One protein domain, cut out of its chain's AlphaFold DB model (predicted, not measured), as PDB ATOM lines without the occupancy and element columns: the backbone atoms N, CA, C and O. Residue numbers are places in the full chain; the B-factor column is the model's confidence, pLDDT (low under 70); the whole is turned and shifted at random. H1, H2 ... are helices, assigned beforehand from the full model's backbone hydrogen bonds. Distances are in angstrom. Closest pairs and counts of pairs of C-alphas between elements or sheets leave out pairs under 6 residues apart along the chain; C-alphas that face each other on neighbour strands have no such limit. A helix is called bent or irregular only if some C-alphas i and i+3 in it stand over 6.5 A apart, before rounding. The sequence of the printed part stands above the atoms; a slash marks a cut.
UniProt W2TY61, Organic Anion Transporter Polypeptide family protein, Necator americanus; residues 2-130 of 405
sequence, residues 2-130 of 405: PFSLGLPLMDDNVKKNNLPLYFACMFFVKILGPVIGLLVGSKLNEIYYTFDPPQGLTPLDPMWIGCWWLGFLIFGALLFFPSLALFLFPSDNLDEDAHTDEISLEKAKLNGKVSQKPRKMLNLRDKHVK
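What this domain is: This is residues 2 to 130 of the 405 residues of the protein "Organic Anion Transporter Polypeptide family protein" of Necator americanus (UniProt W2TY61). The model is a long, narrow, open V of helices: H2 and H3 meet near the end of H2 and the beginning of H3 and spread from there, with little between the two arms along much of their length. At the far end of H2 the short H1 folds back on its first residues, while H4 follows H3 and carries the length on beyond it, touching no helix; from the end of H4 the unnamed stretch of residues 111 to 130 folds back toward the region of H1. A loop of residues 46 to 69 makes the tip of the V, at the opposite end of the longest axis from the end of H4. The printed part has 129 residues with four named helices, H1, H2, H3 and H4 in that order, and no named strand; its class is all helix. It is extended, with a radius of gyration of the C-alphas of 24.6 A, and its C-alphas span 85 by 28 by 27 A, a rod in outline.

How they stand to each other: H1, residues 3 to 13, is followed through a tight link of 5 residues by H2, residues 19 to 45. The two touch, with the C-alphas of Asp 11 and Leu 19 as their closest pair at 6.6 A, and H2 does so with residues 19 to 23 alone. They form a helical hairpin and run opposite ways at a tilt of 37 degrees, only just steep. After a long link of 24 residues comes H3, residues 70 to 87, which forms a second helical hairpin with H2. H2 and H3 touch with residues 40 to 44 of H2 and residues 70 to 71 of H3 alone; their closest C-alphas are those of Gly 41 and Gly 71, 6.5 A apart. They run opposite ways at a shallow tilt of 29 degrees, and their centres are 15.7 A apart. H3 has a kink of 35 degrees near residue 81. H4, residues 92 to 110, follows after a tight link of 4 residues, yet H3 and H4 are apart. H4 is also apart from H1 and from H2, and H1 and H3 are apart. Of the O i to N i+4 pairs, 6 of 7 in H1, 21 of 23 in H2, 12 of 14 in H3 and 13 of 15 in H4 are within hydrogen-bond range.

Where its parts are: H1 begins at Phe 3, with its C-alpha at (265.912, 243.382, 187.178), and measures 15.5 A from first to last C-alpha. H2, the longest helix with 27 residues, measures 39.3 A, from C-alpha 19 at (280.200, 241.874, 181.075) to C-alpha 45 at (245.237, 224.455, 176.440). H3 measures 25.5 A from Leu 70 to Phe 87; it is irregular, but only just, with C-alphas 78 and 81 6.51 A apart. H4 measures 29.0 A from Asp 92 to Leu 110, whose C-alpha is at (290.816, 261.917, 209.184).

The domain as a whole: The two C-alphas farthest apart are those of Gly 56 and Asn 111, at 85.7 A. Residues 27 to 36, which belong to H2, stand free, and so do residues 76 to 93, of which 76 to 87 belong to H3. The printed part has no cut. Its one long link is that from H2 to H3; the C-alphas of residues 46 to 69 lie 23 to 44 A from the mean of the C-alphas. The mean pLDDT of the printed part is 76.2. It is under 70 in 37 residues, namely 91 to 105, 107 to 108, 110 and 112 to 130, and the mean of H4 is 59.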
ATOM      1  N   PRO A   2     264.992 240.450 190.985       76.50
ATOM      2  CA  PRO A   2     264.479 241.634 190.295       76.50
ATOM      3  C   PRO A   2     265.518 242.218 189.331       76.50
ATOM      4  O   PRO A   2     266.710 242.231 189.638       76.50
ATOM      5  N   PHE A   3     265.061 242.746 188.194       82.19
ATOM      6  CA  PHE A   3     265.912 243.382 187.178       82.19
ATOM      7  C   PHE A   3     266.817 244.475 187.769       82.19
ATOM      8  O   PHE A   3     267.999 244.544 187.450       82.19
ATOM      9  N   SER A   4     266.277 245.276 188.690       86.31
ATOM     10  CA  SER A   4     266.983 246.368 189.368       86.31
ATOM     11  C   SER A   4     268.115 245.915 190.294       86.31
ATOM     12  O   SER A   4     268.997 246.718 190.580       86.31
ATOM     13  N   LEU A   5     268.114 244.659 190.753       83.56
ATOM     14  CA  LEU A   5     269.142 244.114 191.648       83.56
ATOM     15  C   LEU A   5     270.103 243.174 190.917       83.56
ATOM     16  O   LEU A   5     271.306 243.232 191.146       83.56
ATOM     17  N   GLY A   6     269.594 242.345 190.003       85.31
ATOM     18  CA  GLY A   6     270.413 241.367 189.286       85.31
ATOM     19  C   GLY A   6     271.432 242.001 188.333       85.31
ATOM     20  O   GLY A   6     272.545 241.503 188.215       85.31
ATOM     21  N   LEU A   7     271.078 243.111 187.678       87.94
ATOM     22  CA  LEU A   7     271.973 243.810 186.747       87.94
ATOM     23  C   LEU A   7     273.173 244.468 187.438       87.94
ATOM     24  O   LEU A   7     274.292 244.188 187.009       87.94
ATOM     25  N   PRO A   8     272.990 245.286 188.495       86.50
ATOM     26  CA  PRO A   8     274.114 245.826 189.256       86.50
ATOM     27  C   PRO A   8     274.964 244.725 189.884       86.50
ATOM     28  O   PRO A   8     276.182 244.794 189.801       86.50
ATOM     29  N   LEU A   9     274.336 243.673 190.424       83.50
ATOM     30  CA  LEU A   9     275.065 242.535 190.982       83.50
ATOM     31  C   LEU A   9     275.976 241.881 189.932       83.50
ATOM     32  O   LEU A   9     277.100 241.508 190.238       83.50
ATOM     33  N   MET A  10     275.524 241.749 188.685       84.81
ATOM     34  CA  MET A  10     276.349 241.178 187.621       84.81
ATOM     35  C   MET A  10     277.426 242.153 187.111       84.81
ATOM     36  O   MET A  10     278.533 241.708 186.824       84.81
ATOM     37  N   ASP A  11     277.143 243.462 187.043       84.00
ATOM     38  CA  ASP A  11     278.137 244.513 186.723       84.00
ATOM     39  C   ASP A  11     279.257 244.589 187.767       84.00
ATOM     40  O   ASP A  11     280.414 244.779 187.405       84.00
ATOM     41  N   ASP A  12     278.924 244.383 189.043       81.75
ATOM     42  CA  ASP A  12     279.876 244.455 190.152       81.75
ATOM     43  C   ASP A  12     280.724 243.170 190.296       81.75
ATOM     44  O   ASP A  12     281.821 243.220 190.850       81.75
ATOM     45  N   ASN A  13     280.259 242.026 189.773       80.38
ATOM     46  CA  ASN A  13     280.894 240.712 189.985       80.38
ATOM     47  C   ASN A  13     281.590 240.124 188.756       80.38
ATOM     48  O   ASN A  13     282.368 239.178 188.874       80.38
ATOM     49  N   VAL A  14     281.322 240.662 187.567       80.00
ATOM     50  CA  VAL A  14     281.903 240.185 186.310       80.00
ATOM     51  C   VAL A  14     282.958 241.171 185.821       80.00
ATOM     52  O   VAL A  14     282.772 242.385 185.847       80.00
ATOM     53  N   LYS A  15     284.075 240.655 185.291       76.06
ATOM     54  CA  LYS A  15     285.097 241.490 184.644       76.06
ATOM     55  C   LYS A  15     284.475 242.350 183.537       76.06
ATOM     56  O   LYS A  15     283.789 241.823 182.659       76.06
ATOM     57  N   LYS A  16     284.816 243.647 183.497       73.19
ATOM     58  CA  LYS A  16     284.287 244.632 182.522       73.19
ATOM     59  C   LYS A  16     284.396 244.159 181.057       73.19
ATOM     60  O   LYS A  16     283.546 244.493 180.240       73.19
ATOM     61  N   ASN A  17     285.405 243.343 180.745       73.75
ATOM     62  CA  ASN A  17     285.637 242.760 179.419       73.75
ATOM     63  C   ASN A  17     284.611 241.695 179.001       73.75
ATOM     64  O   ASN A  17     284.301 241.601 177.816       73.75
ATOM     65  N   ASN A  18     284.091 240.915 179.951       80.31
ATOM     66  CA  ASN A  18     283.142 239.827 179.690       80.31
ATOM     67  C   ASN A  18     281.697 240.256 179.963       80.31
ATOM     68  O   ASN A  18     280.758 239.617 179.495       80.31
ATOM     69  N   LEU A  19     281.505 241.357 180.685       83.12
ATOM     70  CA  LEU A  19     280.200 241.874 181.075       83.12
ATOM     71  C   LEU A  19     279.174 241.991 179.924       83.12
ATOM     72  O   LEU A  19     278.036 241.557 180.124       83.12
ATOM     73  N   PRO A  20     279.517 242.497 178.717       86.56
ATOM     74  CA  PRO A  20     278.550 242.582 177.622       86.56
ATOM     75  C   PRO A  20     277.979 241.217 177.208       86.56
ATOM     76  O   PRO A  20     276.801 241.129 176.868       86.56
ATOM     77  N   LEU A  21     278.787 240.151 177.281       87.88
ATOM     78  CA  LEU A  21     278.363 238.784 176.962       87.88
ATOM     79  C   LEU A  21     277.361 238.257 177.996       87.88
ATOM     80  O   LEU A  21     276.332 237.691 177.631       87.88
ATOM     81  N   TYR A  22     277.627 238.493 179.282       88.75
ATOM     82  CA  TYR A  22     276.719 238.120 180.366       88.75
ATOM     83  C   TYR A  22     275.382 238.873 180.270       88.75
ATOM     84  O   TYR A  22     274.321 238.263 180.413       88.75
ATOM     85  N   PHE A  23     275.402 240.174 179.943       90.38
ATOM     86  CA  PHE A  23     274.173 240.924 179.656       90.38
ATOM     87  C   PHE A  23     273.426 240.362 178.453       90.38
ATOM     88  O   PHE A  23     272.222 240.136 178.559       90.38
ATOM     89  N   ALA A  24     274.113 240.093 177.341       89.81
ATOM     90  CA  ALA A  24     273.485 239.514 176.157       89.81
ATOM     91  C   ALA A  24     272.794 238.176 176.475       89.81
ATOM     92  O   ALA A  24     271.635 237.991 176.112       89.81
ATOM     93  N   CYS A  25     273.455 237.286 177.224       90.12
ATOM     94  CA  CYS A  25     272.883 236.010 177.659       90.12
ATOM     95  C   CYS A  25     271.641 236.204 178.548       90.12
ATOM     96  O   CYS A  25     270.594 235.604 178.303       90.12
ATOM     97  N   MET A  26     271.707 237.101 179.535       89.31
ATOM     98  CA  MET A  26     270.578 237.391 180.425       89.31
ATOM     99  C   MET A  26     269.370 237.963 179.666       89.31
ATOM    100  O   MET A  26     268.240 237.506 179.863       89.31
ATOM    101  N   PHE A  27     269.593 238.921 178.760       89.56
ATOM    102  CA  PHE A  27     268.529 239.476 177.921       89.56
ATOM    103  C   PHE A  27     267.953 238.437 176.956       89.56
ATOM    104  O   PHE A  27     266.737 238.398 176.772       89.56
ATOM    105  N   PHE A  28     268.790 237.564 176.392       90.62
ATOM    106  CA  PHE A  28     268.343 236.460 175.546       90.62
ATOM    107  C   PHE A  28     267.397 235.516 176.300       90.62
ATOM    108  O   PHE A  28     266.283 235.273 175.838       90.62
ATOM    109  N   VAL A  29     267.774 235.068 177.505       90.12
ATOM    110  CA  VAL A  29     266.916 234.219 178.353       90.12
ATOM    111  C   VAL A  29     265.596 234.923 178.686       90.12
ATOM    112  O   VAL A  29     264.528 234.311 178.632       90.12
ATOM    113  N   LYS A  30     265.641 236.231 178.971       87.69
ATOM    114  CA  LYS A  30     264.442 237.034 179.254       87.69
ATOM    115  C   LYS A  30     263.481 237.103 178.059       87.69
ATOM    116  O   LYS A  30     262.272 237.078 178.271       87.69
ATOM    117  N   ILE A  31     263.997 237.192 176.832       87.50
ATOM    118  CA  ILE A  31     263.190 237.226 175.598       87.50
ATOM    119  C   ILE A  31     262.661 235.831 175.237       87.50
ATOM    120  O   ILE A  31     261.544 235.707 174.740       87.50
ATOM    121  N   LEU A  32     263.429 234.777 175.516       90.50
ATOM    122  CA  LEU A  32     263.026 233.398 175.247       90.50
ATOM    123  C   LEU A  32     261.881 232.929 176.163       90.50
ATOM    124  O   LEU A  32     261.048 232.124 175.747       90.50
ATOM    125  N   GLY A  33     261.808 233.462 177.386       89.88
ATOM    126  CA  GLY A  33     260.787 233.118 178.382       89.88
ATOM    127  C   GLY A  33     259.344 233.179 177.855       89.88
ATOM    128  O   GLY A  33     258.659 232.158 177.906       89.88
ATOM    129  N   PRO A  34     258.872 234.317 177.306       90.94
ATOM    130  CA  PRO A  34     257.548 234.418 176.692       90.94
ATOM    131  C   PRO A  34     257.293 233.403 175.574       90.94
ATOM    132  O   PRO A  34     256.195 232.864 175.496       90.94
ATOM    133  N   VAL A  35     258.294 233.100 174.740       91.44
ATOM    134  CA  VAL A  35     258.146 232.128 173.645       91.44
ATOM    135  C   VAL A  35     257.903 230.730 174.205       91.44
ATOM    136  O   VAL A  35     256.937 230.073 173.825       91.44
ATOM    137  N   ILE A  36     258.723 230.298 175.166       91.81
ATOM    138  CA  ILE A  36     258.541 229.008 175.844       91.81
ATOM    139  C   ILE A  36     257.195 228.977 176.580       91.81
ATOM    140  O   ILE A  36     256.469 227.992 176.486       91.81
ATOM    141  N   GLY A  37     256.832 230.062 177.269       91.81
ATOM    142  CA  GLY A  37     255.568 230.176 177.993       91.81
ATOM    143  C   GLY A  37     254.345 230.042 177.085       91.81
ATOM    144  O   GLY A  37     253.420 229.310 177.422       91.81
ATOM    145  N   LEU A  38     254.358 230.685 175.913       91.88
ATOM    146  CA  LEU A  38     253.283 230.576 174.925       91.88
ATOM    147  C   LEU A  38     253.211 229.177 174.303       91.88
ATOM    148  O   LEU A  38     252.113 228.657 174.128       91.88
ATOM    149  N   LEU A  39     254.350 228.546 174.006       93.31
ATOM    150  CA  LEU A  39     254.384 227.187 173.456       93.31
ATOM    151  C   LEU A  39     253.852 226.153 174.455       93.31
ATOM    152  O   LEU A  39     253.000 225.335 174.106       93.31
ATOM    153  N   VAL A  40     254.313 226.216 175.708       92.44
ATOM    154  CA  VAL A  40     253.820 225.347 176.784       92.44
ATOM    155  C   VAL A  40     252.344 225.634 177.051       92.44
ATOM    156  O   VAL A  40     251.547 224.705 177.083       92.44
ATOM    157  N   GLY A  41     251.950 226.906 177.164       91.94
ATOM    158  CA  GLY A  41     250.558 227.306 177.374       91.94
ATOM    159  C   GLY A  41     249.623 226.831 176.260       91.94
ATOM    160  O   GLY A  41     248.543 226.325 176.550       91.94
ATOM    161  N   SER A  42     250.059 226.909 174.999       91.38
ATOM    162  CA  SER A  42     249.325 226.376 173.845       91.38
ATOM    163  C   SER A  42     249.059 224.874 173.997       91.38
ATOM    164  O   SER A  42     247.918 224.436 173.887       91.38
ATOM    165  N   LYS A  43     250.079 224.089 174.374       92.31
ATOM    166  CA  LYS A  43     249.923 222.646 174.608       92.31
ATOM    167  C   LYS A  43     249.074 222.295 175.823       92.31
ATOM    168  O   LYS A  43     248.295 221.353 175.756       92.31
ATOM    169  N   LEU A  44     249.167 223.055 176.909       92.50
ATOM    170  CA  LEU A  44     248.309 222.839 178.079       92.50
ATOM    171  C   LEU A  44     246.843 223.195 177.799       92.50
ATOM    172  O   LEU A  44     245.945 222.589 178.380       92.50
ATOM    173  N   ASN A  45     246.590 224.121 176.872       90.81
ATOM    174  CA  ASN A  45     245.237 224.455 176.440       90.81
ATOM    175  C   ASN A  45     244.587 223.375 175.566       90.81
ATOM    176  O   ASN A  45     243.363 223.347 175.490       90.81
ATOM    177  N   GLU A  46     245.354 222.462 174.962       90.62
ATOM    178  CA  GLU A  46     244.813 221.278 174.270       90.62
ATOM    179  C   GLU A  46     244.263 220.223 175.251       90.62
ATOM    180  O   GLU A  46     243.587 219.290 174.826       90.62
ATOM    181  N   ILE A  47     244.530 220.362 176.556       91.19
ATOM    182  CA  ILE A  47     244.031 219.478 177.616       91.19
ATOM    183  C   ILE A  47     242.814 220.131 178.271       91.19
ATOM    184  O   ILE A  47     242.856 221.310 178.621       91.19
ATOM    185  N   TYR A  48     241.732 219.375 178.464       92.00
ATOM    186  CA  TYR A  48     240.525 219.890 179.110       92.00
ATOM    187  C   TYR A  48     240.791 220.193 180.589       92.00
ATOM    188  O   TYR A  48     241.531 219.462 181.247       92.00
ATOM    189  N   TYR A  49     240.195 221.251 181.142       91.31
ATOM    190  CA  TYR A  49     240.509 221.701 182.508       91.31
ATOM    191  C   TYR A  49     240.251 220.656 183.617       91.31
ATOM    192  O   TYR A  49     240.900 220.731 184.659       91.31
ATOM    193  N   THR A  50     239.342 219.693 183.402       89.31
ATOM    194  CA  THR A  50     239.079 218.544 184.299       89.31
ATOM    195  C   THR A  50     239.728 217.241 183.839       89.31
ATOM    196  O   THR A  50     239.423 216.197 184.404       89.31
ATOM    197  N   PHE A  51     240.598 217.274 182.824       89.62
ATOM    198  CA  PHE A  51     241.216 216.124 182.136       89.62
ATOM    199  C   PHE A  51     240.241 215.191 181.396       89.62
ATOM    200  O   PHE A  51     240.623 214.624 180.377       89.62
ATOM    201  N   ASP A  52     238.983 215.126 181.828       89.06
ATOM    202  CA  ASP A  52     237.909 214.355 181.208       89.06
ATOM    203  C   ASP A  52     236.907 215.287 180.495       89.06
ATOM    204  O   ASP A  52     236.099 215.944 181.165       89.06
ATOM    205  N   PRO A  53     236.952 215.402 179.151       86.81
ATOM    206  CA  PRO A  53     236.000 216.208 178.394       86.81
ATOM    207  C   PRO A  53     234.640 215.499 178.221       86.81
ATOM    208  O   PRO A  53     234.587 214.272 178.084       86.81
ATOM    209  N   PRO A  54     233.521 216.248 178.158       86.19
ATOM    210  CA  PRO A  54     232.221 215.713 177.751       86.19
ATOM    211  C   PRO A  54     232.272 215.049 176.365       86.19
ATOM    212  O   PRO A  54     233.030 215.468 175.488       86.19
ATOM    213  N   GLN A  55     231.435 214.029 176.140       81.56
ATOM    214  CA  GLN A  55     231.422 213.286 174.875       81.56
ATOM    215  C   GLN A  55     231.161 214.209 173.674       81.56
ATOM    216  O   GLN A  55     230.180 214.950 173.655       81.56
ATOM    217  N   GLY A  56     232.031 214.127 172.664       77.88
ATOM    218  CA  GLY A  56     231.924 214.900 171.423       77.88
ATOM    219  C   GLY A  56     232.540 216.301 171.469       77.88
ATOM    220  O   GLY A  56     232.495 216.982 170.451       77.88
ATOM    221  N   LEU A  57     233.123 216.721 172.599       82.12
ATOM    222  CA  LEU A  57     233.806 218.008 172.714       82.12
ATOM    223  C   LEU A  57     235.286 217.887 172.321       82.12
ATOM    224  O   LEU A  57     236.005 217.018 172.814       82.12
ATOM    225  N   THR A  58     235.746 218.781 171.453       81.69
ATOM    226  CA  THR A  58     237.116 218.835 170.931       81.69
ATOM    227  C   THR A  58     237.775 220.189 171.226       81.69
ATOM    228  O   THR A  58     237.068 221.176 171.431       81.69
ATOM    229  N   PRO A  59     239.121 220.295 171.193       77.44
ATOM    230  CA  PRO A  59     239.829 221.572 171.370       77.44
ATOM    231  C   PRO A  59     239.495 222.664 170.343       77.44
ATOM    232  O   PRO A  59     239.869 223.818 170.529       77.44
ATOM    233  N   LEU A  60     238.820 222.304 169.250       76.00
ATOM    234  CA  LEU A  60     238.384 223.228 168.204       76.00
ATOM    235  C   LEU A  60     237.035 223.885 168.523       76.00
ATOM    236  O   LEU A  60     236.649 224.840 167.846       76.00
ATOM    237  N   ASP A  61     236.309 223.381 169.523       75.69
ATOM    238  CA  ASP A  61     234.990 223.888 169.877       75.69
ATOM    239  C   ASP A  61     235.090 225.175 170.711       75.69
ATOM    240  O   ASP A  61     235.889 225.254 171.644       75.69
ATOM    241  N   PRO A  62     234.225 226.179 170.473       77.25
ATOM    242  CA  PRO A  62     234.251 227.446 171.215       77.25
ATOM    243  C   PRO A  62     233.899 227.290 172.704       77.25
ATOM    244  O   PRO A  62     234.127 228.202 173.493       77.25
ATOM    245  N   MET A  63     233.332 226.143 173.093       81.56
ATOM    246  CA  MET A  63     233.041 225.786 174.485       81.56
ATOM    247  C   MET A  63     234.216 225.086 175.185       81.56
ATOM    248  O   MET A  63     234.108 224.752 176.367       81.56
ATOM    249  N   TRP A  64     235.320 224.827 174.480       87.62
ATOM    250  CA  TRP A  64     236.498 224.195 175.054       87.62
ATOM    251  C   TRP A  64     237.206 225.129 176.037       87.62
ATOM    252  O   TRP A  64     237.559 226.261 175.710       87.62
ATOM    253  N   ILE A  65     237.456 224.627 177.247       89.88
ATOM    254  CA  ILE A  65     238.210 225.340 178.278       89.88
ATOM    255  C   ILE A  65     239.472 224.532 178.570       89.88
ATOM    256  O   ILE A  65     239.412 223.443 179.147       89.88
ATOM    257  N   GLY A  66     240.609 225.087 178.154       92.06
ATOM    258  CA  GLY A  66     241.926 224.500 178.360       92.06
ATOM    259  C   GLY A  66     242.370 224.489 179.826       92.06
ATOM    260  O   GLY A  66     241.896 225.275 180.652       92.06
ATOM    261  N   CYS A  67     243.320 223.616 180.153       93.44
ATOM    262  CA  CYS A  67     243.888 223.441 181.489       93.44
ATOM    263  C   CYS A  67     244.923 224.534 181.833       93.44
ATOM    264  O   CYS A  67     246.103 224.279 182.077       93.44
ATOM    265  N   TRP A  68     244.472 225.791 181.849       89.62
ATOM    266  CA  TRP A  68     245.318 226.982 182.001       89.62
ATOM    267  C   TRP A  68     246.079 227.045 183.336       89.62
ATOM    268  O   TRP A  68     247.186 227.580 183.402       89.62
ATOM    269  N   TRP A  69     245.509 226.490 184.410       91.88
ATOM    270  CA  TRP A  69     246.085 226.536 185.758       91.88
ATOM    271  C   TRP A  69     247.321 225.640 185.913       91.88
ATOM    272  O   TRP A  69     248.194 225.927 186.735       91.88
ATOM    273  N   LEU A  70     247.436 224.584 185.102       92.56
ATOM    274  CA  LEU A  70     248.523 223.609 185.184       92.56
ATOM    275  C   LEU A  70     249.890 224.239 184.879       92.56
ATOM    276  O   LEU A  70     250.899 223.858 185.474       92.56
ATOM    277  N   GLY A  71     249.922 225.268 184.027       91.19
ATOM    278  CA  GLY A  71     251.147 226.007 183.721       91.19
ATOM    279  C   GLY A  71     251.761 226.656 184.964       91.19
ATOM    280  O   GLY A  71     252.971 226.567 185.169       91.19
ATOM    281  N   PHE A  72     250.936 227.236 185.842       91.38
ATOM    282  CA  PHE A  72     251.415 227.862 187.079       91.38
ATOM    283  C   PHE A  72     252.049 226.851 188.035       91.38
ATOM    284  O   PHE A  72     253.047 227.173 188.678       91.38
ATOM    285  N   LEU A  73     251.524 225.625 188.093       92.56
ATOM    286  CA  LEU A  73     252.093 224.561 188.919       92.56
ATOM    287  C   LEU A  73     253.443 224.083 188.374       92.56
ATOM    288  O   LEU A  73     254.397 223.958 189.140       92.56
ATOM    289  N   ILE A  74     253.547 223.875 187.056       91.88
ATOM    290  CA  ILE A  74     254.789 223.434 186.404       91.88
ATOM    291  C   ILE A  74     255.895 224.478 186.597       91.88
ATOM    292  O   ILE A  74     256.970 224.160 187.104       91.88
ATOM    293  N   PHE A  75     255.634 225.738 186.238       91.69
ATOM    294  CA  PHE A  75     256.633 226.798 186.377       91.69
ATOM    295  C   PHE A  75     256.918 227.142 187.843       91.69
ATOM    296  O   PHE A  75     258.066 227.426 188.179       91.69
ATOM    297  N   GLY A  76     255.922 227.061 188.729       91.56
ATOM    298  CA  GLY A  76     256.115 227.228 190.170       91.56
ATOM    299  C   GLY A  76     257.075 226.187 190.751       91.56
ATOM    300  O   GLY A  76     258.014 226.549 191.458       91.56
ATOM    301  N   ALA A  77     256.905 224.911 190.391       92.62
ATOM    302  CA  ALA A  77     257.799 223.835 190.813       92.62
ATOM    303  C   ALA A  77     259.216 223.983 190.228       92.62
ATOM    304  O   ALA A  77     260.203 223.809 190.942       92.62
ATOM    305  N   LEU A  78     259.337 224.365 188.951       91.50
ATOM    306  CA  LEU A  78     260.638 224.595 188.309       91.50
ATOM    307  C   LEU A  78     261.410 225.763 188.940       91.50
ATOM    308  O   LEU A  78     262.628 225.687 189.094       91.50
ATOM    309  N   LEU A  79     260.715 226.837 189.321       91.00
ATOM    310  CA  LEU A  79     261.326 228.014 189.946       91.00
ATOM    311  C   LEU A  79     261.638 227.817 191.434       91.00
ATOM    312  O   LEU A  79     262.411 228.600 191.996       91.00
ATOM    313  N   PHE A  80     261.090 226.777 192.069       92.25
ATOM    314  CA  PHE A  80     261.313 226.492 193.483       92.25
ATOM    315  C   PHE A  80     262.787 226.192 193.787       92.25
ATOM    316  O   PHE A  80     263.367 226.823 194.668       92.25
ATOM    317  N   PHE A  81     263.429 225.296 193.026       88.94
ATOM    318  CA  PHE A  81     264.814 224.885 193.301       88.94
ATOM    319  C   PHE A  81     265.843 226.020 193.150       88.94
ATOM    320  O   PHE A  81     266.644 226.200 194.067       88.94
ATOM    321  N   PRO A  82     265.832 226.837 192.075       88.81
ATOM    322  CA  PRO A  82     266.732 227.986 191.973       88.81
ATOM    323  C   PRO A  82     266.482 229.029 193.067       88.81
ATOM    324  O   PRO A  82     267.423 229.647 193.559       88.81
ATOM    325  N   SER A  83     265.221 229.217 193.466       89.31
ATOM    326  CA  SER A  83     264.869 230.143 194.549       89.31
ATOM    327  C   SER A  83     265.391 229.649 195.896       89.31
ATOM    328  O   SER A  83     265.944 230.438 196.657       89.31
ATOM    329  N   LEU A  84     265.291 228.343 196.162       90.06
ATOM    330  CA  LEU A  84     265.855 227.719 197.357       90.06
ATOM    331  C   LEU A  84     267.387 227.820 197.376       90.06
ATOM    332  O   LEU A  84     267.964 228.158 198.403       90.06
ATOM    333  N   ALA A  85     268.045 227.592 196.236       88.06
ATOM    334  CA  ALA A  85     269.495 227.733 196.117       88.06
ATOM    335  C   ALA A  85     269.970 229.173 196.384       88.06
ATOM    336  O   ALA A  85     270.981 229.369 197.049       88.06
ATOM    337  N   LEU A  86     269.226 230.179 195.907       83.81
ATOM    338  CA  LEU A  86     269.508 231.586 196.206       83.81
ATOM    339  C   LEU A  86     269.220 231.949 197.667       83.81
ATOM    340  O   LEU A  86     269.937 232.769 198.228       83.81
ATOM    341  N   PHE A  87     268.195 231.355 198.284       85.81
ATOM    342  CA  PHE A  87     267.873 231.576 199.696       85.81
ATOM    343  C   PHE A  87     268.951 231.011 200.633       85.81
ATOM    344  O   PHE A  87     269.256 231.616 201.652       85.81
ATOM    345  N   LEU A  88     269.549 229.874 200.269       86.94
ATOM    346  CA  LEU A  88     270.638 229.239 201.017       86.94
ATOM    347  C   LEU A  88     272.025 229.817 200.685       86.94
ATOM    348  O   LEU A  88     273.034 229.282 201.144       86.94
ATOM    349  N   PHE A  89     272.100 230.868 199.864       80.31
ATOM    350  CA  PHE A  89     273.374 231.470 199.497       80.31
ATOM    351  C   PHE A  89     273.988 232.184 200.717       80.31
ATOM    352  O   PHE A  89     273.328 233.048 201.298       80.31
ATOM    353  N   PRO A  90     275.224 231.841 201.129       70.19
ATOM    354  CA  PRO A  90     275.823 232.376 202.349       70.19
ATOM    355  C   PRO A  90     276.054 233.889 202.232       70.19
ATOM    356  O   PRO A  90     276.772 234.347 201.342       70.19
ATOM    357  N   SER A  91     275.432 234.653 203.136       59.81
ATOM    358  CA  SER A  91     275.503 236.124 203.196       59.81
ATOM    359  C   SER A  91     276.535 236.639 204.209       59.81
ATOM    360  O   SER A  91     276.900 237.810 204.163       59.81
ATOM    361  N   ASP A  92     277.027 235.778 205.099       50.72
ATOM    362  CA  ASP A  92     277.713 236.189 206.335       50.72
ATOM    363  C   ASP A  92     279.063 236.895 206.098       50.72
ATOM    364  O   ASP A  92     279.455 237.772 206.862       50.72
ATOM    365  N   ASN A  93     279.741 236.607 204.983       51.44
ATOM    366  CA  ASN A  93     281.016 237.252 204.637       51.44
ATOM    367  C   ASN A  93     280.858 238.693 204.106       51.44
ATOM    368  O   ASN A  93     281.857 239.341 203.805       51.44
ATOM    369  N   LEU A  94     279.627 239.191 203.925       53.69
ATOM    370  CA  LEU A  94     279.374 240.553 203.436       53.69
ATOM    371  C   LEU A  94     279.298 241.586 204.573       53.69
ATOM    372  O   LEU A  94     279.634 242.749 204.344       53.69
ATOM    373  N   ASP A  95     278.908 241.171 205.782       48.91
ATOM    374  CA  ASP A  95     278.641 242.082 206.905       48.91
ATOM    375  C   ASP A  95     279.899 242.402 207.742       48.91
ATOM    376  O   ASP A  95     280.127 243.566 208.083       48.91
ATOM    377  N   GLU A  96     280.776 241.421 208.015       49.28
ATOM    378  CA  GLU A  96     282.065 241.654 208.714       49.28
ATOM    379  C   GLU A  96     283.002 242.582 207.919       49.28
ATOM    380  O   GLU A  96     283.727 243.429 208.458       49.28
ATOM    381  N   ASP A  97     282.938 242.461 206.599       51.59
ATOM    382  CA  ASP A  97     283.737 243.226 205.657       51.59
ATOM    383  C   ASP A  97     283.259 244.678 205.515       51.59
ATOM    384  O   ASP A  97     284.086 245.582 205.353       51.59
ATOM    385  N   ALA A  98     281.948 244.922 205.631       52.50
ATOM    386  CA  ALA A  98     281.358 246.258 205.567       52.50
ATOM    387  C   ALA A  98     281.775 247.129 206.759       52.50
ATOM    388  O   ALA A  98     282.091 248.310 206.587       52.50
ATOM    389  N   HIS A  99     281.839 246.537 207.955       53.88
ATOM    390  CA  HIS A  99     282.239 247.249 209.167       53.88
ATOM    391  C   HIS A  99     283.724 247.650 209.131       53.88
ATOM    392  O   HIS A  99     284.097 248.748 209.554       53.88
ATOM    393  N   THR A 100     284.570 246.792 208.555       56.28
ATOM    394  CA  THR A 100     286.013 247.021 208.384       56.28
ATOM    395  C   THR A 100     286.310 248.105 207.331       56.28
ATOM    396  O   THR A 100     287.223 248.925 207.503       56.28
ATOM    397  N   ASP A 101     285.501 248.166 206.268       58.47
ATOM    398  CA  ASP A 101     285.591 249.181 205.210       58.47
ATOM    399  C   ASP A 101     285.124 250.575 205.687       58.47
ATOM    400  O   ASP A 101     285.666 251.600 205.264       58.47
ATOM    401  N   GLU A 102     284.155 250.652 206.608       63.75
ATOM    402  CA  GLU A 102     283.750 251.921 207.235       63.75
ATOM    403  C   GLU A 102     284.852 252.510 208.120       63.75
ATOM    404  O   GLU A 102     285.185 253.690 207.982       63.75
ATOM    405  N   ILE A 103     285.496 251.677 208.942       65.44
ATOM    406  CA  ILE A 103     286.602 252.089 209.822       65.44
ATOM    407  C   ILE A 103     287.797 252.612 209.007       65.44
ATOM    408  O   ILE A 103     288.472 253.569 209.398       65.44
ATOM    409  N   SER A 104     288.087 251.995 207.862       60.62
ATOM    410  CA  SER A 104     289.194 252.409 206.992       60.62
ATOM    411  C   SER A 104     288.876 253.683 206.197       60.62
ATOM    412  O   SER A 104     289.763 254.525 206.029       60.62
ATOM    413  N   LEU A 105     287.617 253.897 205.799       63.66
ATOM    414  CA  LEU A 105     287.161 255.144 205.175       63.66
ATOM    415  C   LEU A 105     287.166 256.323 206.162       63.66
ATOM    416  O   LEU A 105     287.549 257.437 205.800       63.66
ATOM    417  N   GLU A 106     286.782 256.084 207.415       70.94
ATOM    418  CA  GLU A 106     286.830 257.085 208.483       70.94
ATOM    419  C   GLU A 106     288.277 257.508 208.782       70.94
ATOM    420  O   GLU A 106     288.589 258.703 208.796       70.94
ATOM    421  N   LYS A 107     289.207 256.544 208.862       67.75
ATOM    422  CA  LYS A 107     290.654 256.813 208.961       67.75
ATOM    423  C   LYS A 107     291.216 257.570 207.750       67.75
ATOM    424  O   LYS A 107     292.120 258.390 207.909       67.75
ATOM    425  N   ALA A 108     290.709 257.326 206.541       66.19
ATOM    426  CA  ALA A 108     291.149 258.035 205.335       66.19
ATOM    427  C   ALA A 108     290.673 259.500 205.304       66.19
ATOM    428  O   ALA A 108     291.444 260.380 204.913       66.19
ATOM    429  N   LYS A 109     289.446 259.765 205.779       71.88
ATOM    430  CA  LYS A 109     288.890 261.121 205.938       71.88
ATOM    431  C   LYS A 109     289.642 261.933 206.996       71.88
ATOM    432  O   LYS A 109     289.954 263.094 206.752       71.88
ATOM    433  N   LEU A 110     289.993 261.309 208.125       69.75
ATOM    434  CA  LEU A 110     290.816 261.917 209.184       69.75
ATOM    435  C   LEU A 110     292.218 262.320 208.696       69.75
ATOM    436  O   LEU A 110     292.764 263.317 209.155       69.75
ATOM    437  N   ASN A 111     292.778 261.595 207.725       74.56
ATOM    438  CA  ASN A 111     294.096 261.872 207.143       74.56
ATOM    439  C   ASN A 111     294.071 262.849 205.948       74.56
ATOM    440  O   ASN A 111     295.057 262.943 205.217       74.56
ATOM    441  N   GLY A 112     292.958 263.552 205.702       48.88
ATOM    442  CA  GLY A 112     292.866 264.583 204.656       48.88
ATOM    443  C   GLY A 112     292.958 264.065 203.214       48.88
ATOM    444  O   GLY A 112     293.133 264.858 202.289       48.88
ATOM    445  N   LYS A 113     292.837 262.750 202.987       50.62
ATOM    446  CA  LYS A 113     292.786 262.164 201.640       50.62
ATOM    447  C   LYS A 113     291.342 262.162 201.136       50.62
ATOM    448  O   LYS A 113     290.449 261.652 201.810       50.62
ATOM    449  N   VAL A 114     291.108 262.672 199.924       49.31
ATOM    450  CA  VAL A 114     289.828 262.487 199.218       49.31
ATOM    451  C   VAL A 114     289.716 261.004 198.859       49.31
ATOM    452  O   VAL A 114     290.326 260.541 197.899       49.31
ATOM    453  N   SER A 115     288.995 260.239 199.675       48.88
ATOM    454  CA  SER A 115     288.795 258.803 199.482       48.88
ATOM    455  C   SER A 115     287.370 258.543 199.005       48.88
ATOM    456  O   SER A 115     286.404 258.800 199.724       48.88
ATOM    457  N   GLN A 116     287.235 258.041 197.775       51.34
ATOM    458  CA  GLN A 116     286.024 257.346 197.342       51.34
ATOM    459  C   GLN A 116     286.029 255.940 197.951       51.34
ATOM    460  O   GLN A 116     287.076 255.293 197.972       51.34
ATOM    461  N   LYS A 117     284.870 255.473 198.438       38.47
ATOM    462  CA  LYS A 117     284.701 254.137 199.034       38.47
ATOM    463  C   LYS A 117     285.071 253.076 197.982       38.47
ATOM    464  O   LYS A 117     284.339 252.954 196.997       38.47
ATOM    465  N   PRO A 118     286.174 252.317 198.131       40.12
ATOM    466  CA  PRO A 118     286.443 251.209 197.231       40.12
ATOM    467  C   PRO A 118     285.406 250.125 197.532       40.12
ATOM    468  O   PRO A 118     285.401 249.543 198.612       40.12
ATOM    469  N   ARG A 119     284.476 249.890 196.606       45.97
ATOM    470  CA  ARG A 119     283.480 248.827 196.766       45.97
ATOM    471  C   ARG A 119     284.122 247.491 196.413       45.97
ATOM    472  O   ARG A 119     284.690 247.352 195.329       45.97
ATOM    473  N   LYS A 120     284.033 246.518 197.321       45.28
ATOM    474  CA  LYS A 120     284.482 245.146 197.070       45.28
ATOM    475  C   LYS A 120     283.634 244.525 195.958       45.28
ATOM    476  O   LYS A 120     282.416 244.432 196.079       45.28
ATOM    477  N   MET A 121     284.296 244.109 194.879       37.31
ATOM    478  CA  MET A 121     283.732 243.167 193.914       37.31
ATOM    479  C   MET A 121     283.585 241.821 194.625       37.31
ATOM    480  O   MET A 121     284.544 241.342 195.238       37.31
ATOM    481  N   LEU A 122     282.415 241.195 194.541       42.09
ATOM    482  CA  LEU A 122     282.241 239.802 194.941       42.09
ATOM    483  C   LEU A 122     283.035 239.013 193.892       42.09
ATOM    484  O   LEU A 122     282.603 238.830 192.756       42.09
ATOM    485  N   ASN A 123     284.274 238.653 194.243       37.66
ATOM    486  CA  ASN A 123     285.199 237.929 193.377       37.66
ATOM    487  C   ASN A 123     284.697 236.486 193.211       37.66
ATOM    488  O   ASN A 123     285.278 235.528 193.723       37.66
ATOM    489  N   LEU A 124     283.613 236.318 192.453       42.84
ATOM    490  CA  LEU A 124     283.289 235.076 191.768       42.84
ATOM    491  C   LEU A 124     284.348 234.912 190.679       42.84
ATOM    492  O   LEU A 124     284.161 235.223 189.507       42.84
ATOM    493  N   ARG A 125     285.541 234.506 191.116       44.00
ATOM    494  CA  ARG A 125     286.663 234.206 190.244       44.00
ATOM    495  C   ARG A 125     286.219 233.032 189.381       44.00
ATOM    496  O   ARG A 125     286.144 231.910 189.877       44.00
ATOM    497  N   ASP A 126     285.930 233.290 188.107       43.12
ATOM    498  CA  ASP A 126     285.768 232.255 187.083       43.12
ATOM    499  C   ASP A 126     287.069 231.441 187.029       43.12
ATOM    500  O   ASP A 126     288.014 231.760 186.309       43.12
ATOM    501  N   LYS A 127     287.151 230.387 187.847       45.44
ATOM    502  CA  LYS A 127     288.324 229.505 187.952       45.44
ATOM    503  C   LYS A 127     288.530 228.671 186.677       45.44
ATOM    504  O   LYS A 127     289.549 228.002 186.547       45.44
ATOM    505  N   HIS A 128     287.573 228.730 185.744       41.28
ATOM    506  CA  HIS A 128     287.515 227.921 184.527       41.28
ATOM    507  C   HIS A 128     287.748 228.700 183.225       41.28
ATOM    508  O   HIS A 128     287.808 228.075 182.171       41.28
ATOM    509  N   VAL A 129     287.950 230.022 183.261       41.78
ATOM    510  CA  VAL A 129     288.386 230.769 182.068       41.78
ATOM    511  C   VAL A 129     289.897 230.958 182.150       41.78
ATOM    512  O   VAL A 129     290.390 231.927 182.729       41.78
ATOM    513  N   LYS A 130     290.643 229.993 181.598       32.09
ATOM    514  CA  LYS A 130     292.059 230.188 181.274       32.09
ATOM    515  C   LYS A 130     292.113 231.236 180.166       32.09
ATOM    516  O   LYS A 130     291.631 230.996 179.064       32.09
TER     517      LYS A 130